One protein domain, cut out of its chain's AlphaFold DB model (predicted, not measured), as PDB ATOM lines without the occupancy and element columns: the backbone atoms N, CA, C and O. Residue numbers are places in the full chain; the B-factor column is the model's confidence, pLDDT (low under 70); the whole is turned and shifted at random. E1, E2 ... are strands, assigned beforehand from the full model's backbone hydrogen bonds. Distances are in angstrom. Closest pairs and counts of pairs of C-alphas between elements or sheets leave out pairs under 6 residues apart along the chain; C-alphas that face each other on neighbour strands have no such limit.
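This is residues 655 to 706 of the 727 residues of an uncharacterized protein of Trichomonas vaginalis (UniProt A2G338). A flat, two-part shape: the first and last strands, E1 and E5, pair as a small ribbon at one end, and beyond them E2, E3 and E4 make a three-strand sheet with E3 in its middle. The long stretch of residues 660 to 672 leads from the ribbon to the sheet, and residues 664 to 665 in it pair with the end of E3. The printed part has 52 residues, with no named helix and five named strands in the order E1, E2, E3, E4, E5, of the class all strand. The sheets, E2 - E3 - E4 and E1 - E5, are antiparallel. The whole is only just loose, close to compact, with a radius of gyration of the C-alphas of 12.2 A and spans of 36 by 25 by 11 A.

E1, residues 655 to 659, and E5, residues 702 to 706, are antiparallel neighbours at 148 degrees between their directions. N 657 and O 704 are within hydrogen-bond range at 2.9 A, and so are N 706 and O 655 at 2.8 A. E2, residues 673 to 678, E3, residues 681 to 688, and E4, residues 692 to 695, form a meander, each strand the antiparallel neighbour of the one before. E2 and E3 are a hairpin at 139 degrees, with N 676 and O 683 at 2.9 A; the C-alphas of Ile 675 and Val 684, which face each other, are 4.6 A apart. E3 and E4 are a hairpin at 147 degrees, with N 688 and O 692 at 2.9 A; the facing C-alphas of Asn 687 and Ile 693 are 4.2 A apart. E2 and E4 are the edge strands, E3 the inner one. Residues 664 to 665 pair antiparallel with residues 687 to 688 of E3. E1 and E5 are each apart from E2, E3 and E4.

E1 begins at C-alpha 655 (139.297, 99.180, 155.969) and is 12.9 A long from first to last C-alpha. E2 is 14.7 A long. E3, the longest strand with 8 residues, runs 21.7 A from C-alpha 681 (118.934, 95.637, 133.010). E4 is 10.1 A long. E5 is 12.8 A long and ends at C-alpha 706 (144.277, 99.810, 154.690).

The C-alphas of Cys 655 and Asp 669, the two farthest apart, are 37.8 A apart, while those of Cys 655 and Asn 706, the first and last printed, are 5.2 A apart. The link from E1 to E2 is long, with 13 residues; E2 to E3 and E3 to E4 are tight, and E4 to E5 is short. The printed part has no cut. The mean pLDDT of the printed part is 96.6, and no printed residue is under 70.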
ATOM      1  N   CYS A 655     139.463  98.327 157.139       96.31
ATOM      2  CA  CYS A 655     139.297  99.180 155.969       96.31
ATOM      3  C   CYS A 655     139.748  98.440 154.706       96.31
ATOM      4  O   CYS A 655     140.921  98.467 154.330       96.31
ATOM      5  N   GLU A 656     138.809  97.768 154.051       96.06
ATOM      6  CA  GLU A 656     139.071  96.935 152.879       96.06
ATOM      7  C   GLU A 656     138.690  97.645 151.580       96.06
ATOM      8  O   GLU A 656     137.520  97.868 151.280       96.06
ATOM      9  N   GLU A 657     139.695  97.991 150.780       95.12
ATOM     10  CA  GLU A 657     139.507  98.486 149.421       95.12
ATOM     11  C   GLU A 657     139.580  97.300 148.455       95.12
ATOM     12  O   GLU A 657     140.628  96.669 148.288       95.12
ATOM     13  N   LYS A 658     138.451  96.969 147.830       94.56
ATOM     14  CA  LYS A 658     138.430  96.006 146.728       94.56
ATOM     15  C   LYS A 658     138.895  96.715 145.455       94.56
ATOM     16  O   LYS A 658     138.553  97.873 145.230       94.56
ATOM     17  N   TYR A 659     139.733  96.047 144.664       95.19
ATOM     18  CA  TYR A 659     140.230  96.580 143.396       95.19
ATOM     19  C   TYR A 659     140.626  95.469 142.416       95.19
ATOM     20  O   TYR A 659     140.921  94.331 142.803       95.19
ATOM     21  N   HIS A 660     140.652  95.804 141.125       96.19
ATOM     22  CA  HIS A 660     141.205  94.953 140.072       96.19
ATOM     23  C   HIS A 660     142.687  95.308 139.855       96.19
ATOM     24  O   HIS A 660     142.979  96.402 139.374       96.19
ATOM     25  N   PRO A 661     143.649  94.430 140.204       96.31
ATOM     26  CA  PRO A 661     145.071  94.679 139.953       96.31
ATOM     27  C   PRO A 661     145.463  94.479 138.483       96.31
ATOM     28  O   PRO A 661     146.560  94.867 138.095       96.31
ATOM     29  N   GLY A 662     144.618  93.799 137.700       96.31
ATOM     30  CA  GLY A 662     144.838  93.566 136.280       96.31
ATOM     31  C   GLY A 662     144.511  94.799 135.449       96.31
ATOM     32  O   GLY A 662     143.680  95.623 135.825       96.31
ATOM     33  N   GLU A 663     145.156  94.909 134.297       97.12
ATOM     34  CA  GLU A 663     144.822  95.920 133.299       97.12
ATOM     35  C   GLU A 663     143.550  95.504 132.553       97.12
ATOM     36  O   GLU A 663     143.269  94.311 132.390       97.12
ATOM     37  N   ARG A 664     142.773  96.491 132.096       97.75
ATOM     38  CA  ARG A 664     141.659  96.218 131.186       97.75
ATOM     39  C   ARG A 664     142.223  95.730 129.858       97.75
ATOM     40  O   ARG A 664     143.096  96.381 129.287       97.75
ATOM     41  N   ILE A 665     141.698  94.616 129.372       98.12
ATOM     42  CA  ILE A 665     142.048  94.019 128.085       98.12
ATOM     43  C   ILE A 665     140.813  94.025 127.174       98.12
ATOM     44  O   ILE A 665     139.692  93.970 127.680       98.12
ATOM     45  N   PRO A 666     140.984  94.131 125.847       98.25
ATOM     46  CA  PRO A 666     139.855  94.062 124.930       98.25
ATOM     47  C   PRO A 666     139.210  92.670 124.948       98.25
ATOM     48  O   PRO A 666     139.859  91.659 125.231       98.25
ATOM     49  N   PHE A 667     137.921  92.627 124.633       98.06
ATOM     50  CA  PHE A 667     137.180  91.408 124.334       98.06
ATOM     51  C   PHE A 667     137.646  90.799 122.999       98.06
ATOM     52  O   PHE A 667     138.463  91.373 122.276       98.06
ATOM     53  N   GLU A 668     137.139  89.608 122.661       97.06
ATOM     54  CA  GLU A 668     137.509  88.900 121.423       97.06
ATOM     55  C   GLU A 668     137.141  89.674 120.142       97.06
ATOM     56  O   GLU A 668     137.775  89.490 119.105       97.06
ATOM     57  N   ASP A 669     136.147  90.561 120.213       96.88
ATOM     58  CA  ASP A 669     135.737  91.468 119.134       96.88
ATOM     59  C   ASP A 669     136.624  92.725 119.011       96.88
ATOM     60  O   ASP A 669     136.501  93.480 118.045       96.88
ATOM     61  N   GLY A 670     137.554  92.927 119.949       97.44
ATOM     62  CA  GLY A 670     138.438  94.086 120.020       97.44
ATOM     63  C   GLY A 670     137.866  95.283 120.789       97.44
ATOM     64  O   GLY A 670     138.575  96.281 120.936       97.44
ATOM     65  N   GLU A 671     136.629  95.215 121.291       97.56
ATOM     66  CA  GLU A 671     136.026  96.282 122.098       97.56
ATOM     67  C   GLU A 671     136.494  96.212 123.563       97.56
ATOM     68  O   GLU A 671     136.915  95.167 124.050       97.56
ATOM     69  N   MET A 672     136.466  97.334 124.292       97.75
ATOM     70  CA  MET A 672     136.907  97.390 125.703       97.75
ATOM     71  C   MET A 672     135.763  97.210 126.707       97.75
ATOM     72  O   MET A 672     136.004  96.902 127.876       97.75
ATOM     73  N   GLU A 673     134.528  97.451 126.276       97.94
ATOM     74  CA  GLU A 673     133.325  97.369 127.100       97.94
ATOM     75  C   GLU A 673     132.228  96.700 126.269       97.94
ATOM     76  O   GLU A 673     132.025  97.080 125.121       97.94
ATOM     77  N   GLN A 674     131.512  95.738 126.849       97.94
ATOM     78  CA  GLN A 674     130.406  95.052 126.184       97.94
ATOM     79  C   GLN A 674     129.118  95.288 126.972       97.94
ATOM     80  O   GLN A 674     129.044  94.985 128.164       97.94
ATOM     81  N   ILE A 675     128.090  95.844 126.329       97.88
ATOM     82  CA  ILE A 675     126.789  96.061 126.973       97.88
ATOM     83  C   ILE A 675     125.988  94.764 126.871       97.88
ATOM     84  O   ILE A 675     125.586  94.353 125.782       97.88
ATOM     85  N   VAL A 676     125.751  94.116 128.011       97.12
ATOM     86  CA  VAL A 676     124.992  92.864 128.095       97.12
ATOM     87  C   VAL A 676     123.722  93.110 128.895       97.12
ATOM     88  O   VAL A 676     123.738  93.750 129.943       97.12
ATOM     89  N   ARG A 677     122.592  92.596 128.408       97.19
ATOM     90  CA  ARG A 677     121.310  92.723 129.103       97.19
ATOM     91  C   ARG A 677     121.114  91.552 130.065       97.19
ATOM     92  O   ARG A 677     120.660  90.484 129.660       97.19
ATOM     93  N   GLU A 678     121.435  91.751 131.341       96.00
ATOM     94  CA  GLU A 678     121.258  90.756 132.406       96.00
ATOM     95  C   GLU A 678     119.969  91.046 133.182       96.00
ATOM     96  O   GLU A 678     119.776  92.129 133.725       96.00
ATOM     97  N   LYS A 679     119.043  90.076 133.220       95.38
ATOM     98  CA  LYS A 679     117.738  90.210 133.910       95.38
ATOM     99  C   LYS A 679     116.936  91.460 133.496       95.38
ATOM    100  O   LYS A 679     116.192  92.022 134.290       95.38
ATOM    101  N   GLY A 680     117.078  91.890 132.242       93.44
ATOM    102  CA  GLY A 680     116.374  93.051 131.690       93.44
ATOM    103  C   GLY A 680     117.076  94.396 131.902       93.44
ATOM    104  O   GLY A 680     116.713  95.346 131.204       93.44
ATOM    105  N   VAL A 681     118.103  94.452 132.755       95.56
ATOM    106  CA  VAL A 681     118.934  95.637 133.010       95.56
ATOM    107  C   VAL A 681     120.169  95.590 132.111       95.56
ATOM    108  O   VAL A 681     120.785  94.539 131.937       95.56
ATOM    109  N   GLU A 682     120.511  96.716 131.492       97.06
ATOM    110  CA  GLU A 682     121.754  96.842 130.729       97.06
ATOM    111  C   GLU A 682     122.925  96.985 131.703       97.06
ATOM    112  O   GLU A 682     122.979  97.927 132.491       97.06
ATOM    113  N   VAL A 683     123.849  96.028 131.663       97.25
ATOM    114  CA  VAL A 683     125.053  96.000 132.494       97.25
ATOM    115  C   VAL A 683     126.261  96.095 131.573       97.25
ATOM    116  O   VAL A 683     126.397  95.328 130.619       97.25
ATOM    117  N   VAL A 684     127.155  97.041 131.857       98.06
ATOM    118  CA  VAL A 684     128.414  97.178 131.120       98.06
ATOM    119  C   VAL A 684     129.409  96.163 131.675       98.06
ATOM    120  O   VAL A 684     129.787  96.237 132.845       98.06
ATOM    121  N   LYS A 685     129.828  95.209 130.847       98.19
ATOM    122  CA  LYS A 685     130.881  94.244 131.166       98.19
ATOM    123  C   LYS A 685     132.229  94.756 130.676       98.19
ATOM    124  O   LYS A 685     132.327  95.390 129.628       98.19
ATOM    125  N   VAL A 686     133.268  94.454 131.437       98.25
ATOM    126  CA  VAL A 686     134.665  94.781 131.142       98.25
ATOM    127  C   VAL A 686     135.518  93.543 131.369       98.25
ATOM    128  O   VAL A 686     135.223  92.747 132.258       98.25
ATOM    129  N   ASN A 687     136.562  93.370 130.563       98.19
ATOM    130  CA  ASN A 687     137.484  92.251 130.692       98.19
ATOM    131  C   ASN A 687     138.788  92.729 131.350       98.19
ATOM    132  O   ASN A 687     139.461  93.626 130.840       98.19
ATOM    133  N   TYR A 688     139.133  92.165 132.503       98.19
ATOM    134  CA  TYR A 688     140.366  92.464 133.230       98.19
ATOM    135  C   TYR A 688     141.305  91.264 133.203       98.19
ATOM    136  O   TYR A 688     140.896  90.143 133.484       98.19
ATOM    137  N   SER A 689     142.607  91.497 133.026       97.81
ATOM    138  CA  SER A 689     143.600  90.409 132.997       97.81
ATOM    139  C   SER A 689     143.710  89.594 134.296       97.81
ATOM    140  O   SER A 689     144.347  88.545 134.318       97.81
ATOM    141  N   CYS A 690     143.123  90.072 135.398       97.31
ATOM    142  CA  CYS A 690     143.168  89.413 136.702       97.31
ATOM    143  C   CYS A 690     141.961  88.522 137.031       97.31
ATOM    144  O   CYS A 690     142.073  87.706 137.943       97.31
ATOM    145  N   CYS A 691     140.807  88.724 136.398       96.56
ATOM    146  CA  CYS A 691     139.558  88.027 136.749       96.56
ATOM    147  C   CYS A 691     138.583  87.911 135.572       96.56
ATOM    148  O   CYS A 691     137.391  87.698 135.782       96.56
ATOM    149  N   ASP A 692     139.100  88.081 134.359       97.06
ATOM    150  CA  ASP A 692     138.361  88.031 133.110       97.06
ATOM    151  C   ASP A 692     137.173  89.012 133.090       97.06
ATOM    152  O   ASP A 692     137.301  90.176 133.486       97.06
ATOM    153  N   ILE A 693     136.026  88.559 132.586       97.38
ATOM    154  CA  ILE A 693     134.849  89.380 132.308       97.38
ATOM    155  C   ILE A 693     134.042  89.592 133.593       97.38
ATOM    156  O   ILE A 693     133.389  88.674 134.088       97.38
ATOM    157  N   CYS A 694     134.018  90.823 134.096       97.31
ATOM    158  CA  CYS A 694     133.194  91.235 135.233       97.31
ATOM    159  C   CYS A 694     132.348  92.473 134.892       97.31
ATOM    160  O   CYS A 694     132.462  93.063 133.815       97.31
ATOM    161  N   SER A 695     131.437  92.851 135.790       96.75
ATOM    162  CA  SER A 695     130.679  94.098 135.646       96.75
ATOM    163  C   SER A 695     131.592  95.301 135.894       96.75
ATOM    164  O   SER A 695     132.465  95.255 136.752       96.75
ATOM    165  N   LYS A 696     131.390  96.407 135.174       96.19
ATOM    166  CA  LYS A 696     132.184  97.638 135.342       96.19
ATOM    167  C   LYS A 696     132.102  98.216 136.759       96.19
ATOM    168  O   LYS A 696     133.061  98.838 137.204       96.19
ATOM    169  N   ASP A 697     130.981  97.974 137.431       94.81
ATOM    170  CA  ASP A 697     130.713  98.383 138.812       94.81
ATOM    171  C   ASP A 697     131.093  97.301 139.844       94.81
ATOM    172  O   ASP A 697     130.776  97.434 141.026       94.81
ATOM    173  N   ASP A 698     131.741  96.209 139.417       93.81
ATOM    174  CA  ASP A 698     132.242  95.181 140.329       93.81
ATOM    175  C   ASP A 698     133.343  95.787 141.221       93.81
ATOM    176  O   ASP A 698     134.279  96.413 140.710       93.81
ATOM    177  N   PRO A 699     133.251  95.651 142.556       91.38
ATOM    178  CA  PRO A 699     134.192  96.277 143.473       91.38
ATOM    179  C   PRO A 699     135.640  95.792 143.315       91.38
ATOM    180  O   PRO A 699     136.536  96.479 143.789       91.38
ATOM    181  N   GLY A 700     135.915  94.650 142.678       94.88
ATOM    182  CA  GLY A 700     137.286  94.184 142.434       94.88
ATOM    183  C   GLY A 700     137.578  92.770 142.924       94.88
ATOM    184  O   GLY A 700     136.960  92.279 143.869       94.88
ATOM    185  N   CYS A 701     138.570  92.113 142.310       95.69
ATOM    186  CA  CYS A 701     138.920  90.718 142.615       95.69
ATOM    187  C   CYS A 701     140.011  90.535 143.685       95.69
ATOM    188  O   CYS A 701     140.255  89.410 144.122       95.69
ATOM    189  N   LYS A 702     140.685  91.607 144.117       96.44
ATOM    190  CA  LYS A 702     141.620  91.577 145.250       96.44
ATOM    191  C   LYS A 702     141.230  92.593 146.308       96.44
ATOM    192  O   LYS A 702     140.636  93.620 146.004       96.44
ATOM    193  N   ILE A 703     141.610  92.293 147.545       96.88
ATOM    194  CA  ILE A 703     141.378  93.142 148.711       96.88
ATOM    195  C   ILE A 703     142.713  93.762 149.120       96.88
ATOM    196  O   ILE A 703     143.699  93.052 149.334       96.88
ATOM    197  N   LYS A 704     142.744  95.088 149.230       96.06
ATOM    198  CA  LYS A 704     143.817  95.850 149.862       96.06
ATOM    199  C   LYS A 704     143.324  96.309 151.226       96.06
ATOM    200  O   LYS A 704     142.398  97.109 151.321       96.06
ATOM    201  N   VAL A 705     143.954  95.795 152.275       96.81
ATOM    202  CA  VAL A 705     143.657  96.199 153.652       96.81
ATOM    203  C   VAL A 705     144.434  97.476 153.952       96.81
ATOM    204  O   VAL A 705     145.666  97.484 153.935       96.81
ATOM    205  N   ASN A 706     143.715  98.565 154.188       95.50
ATOM    206  CA  ASN A 706     144.277  99.810 154.690       95.50
ATOM    207  C   ASN A 706     144.433  99.717 156.219       95.50
ATOM    208  O   ASN A 706     143.653  99.024 156.873       95.50
TER     209      ASN A 706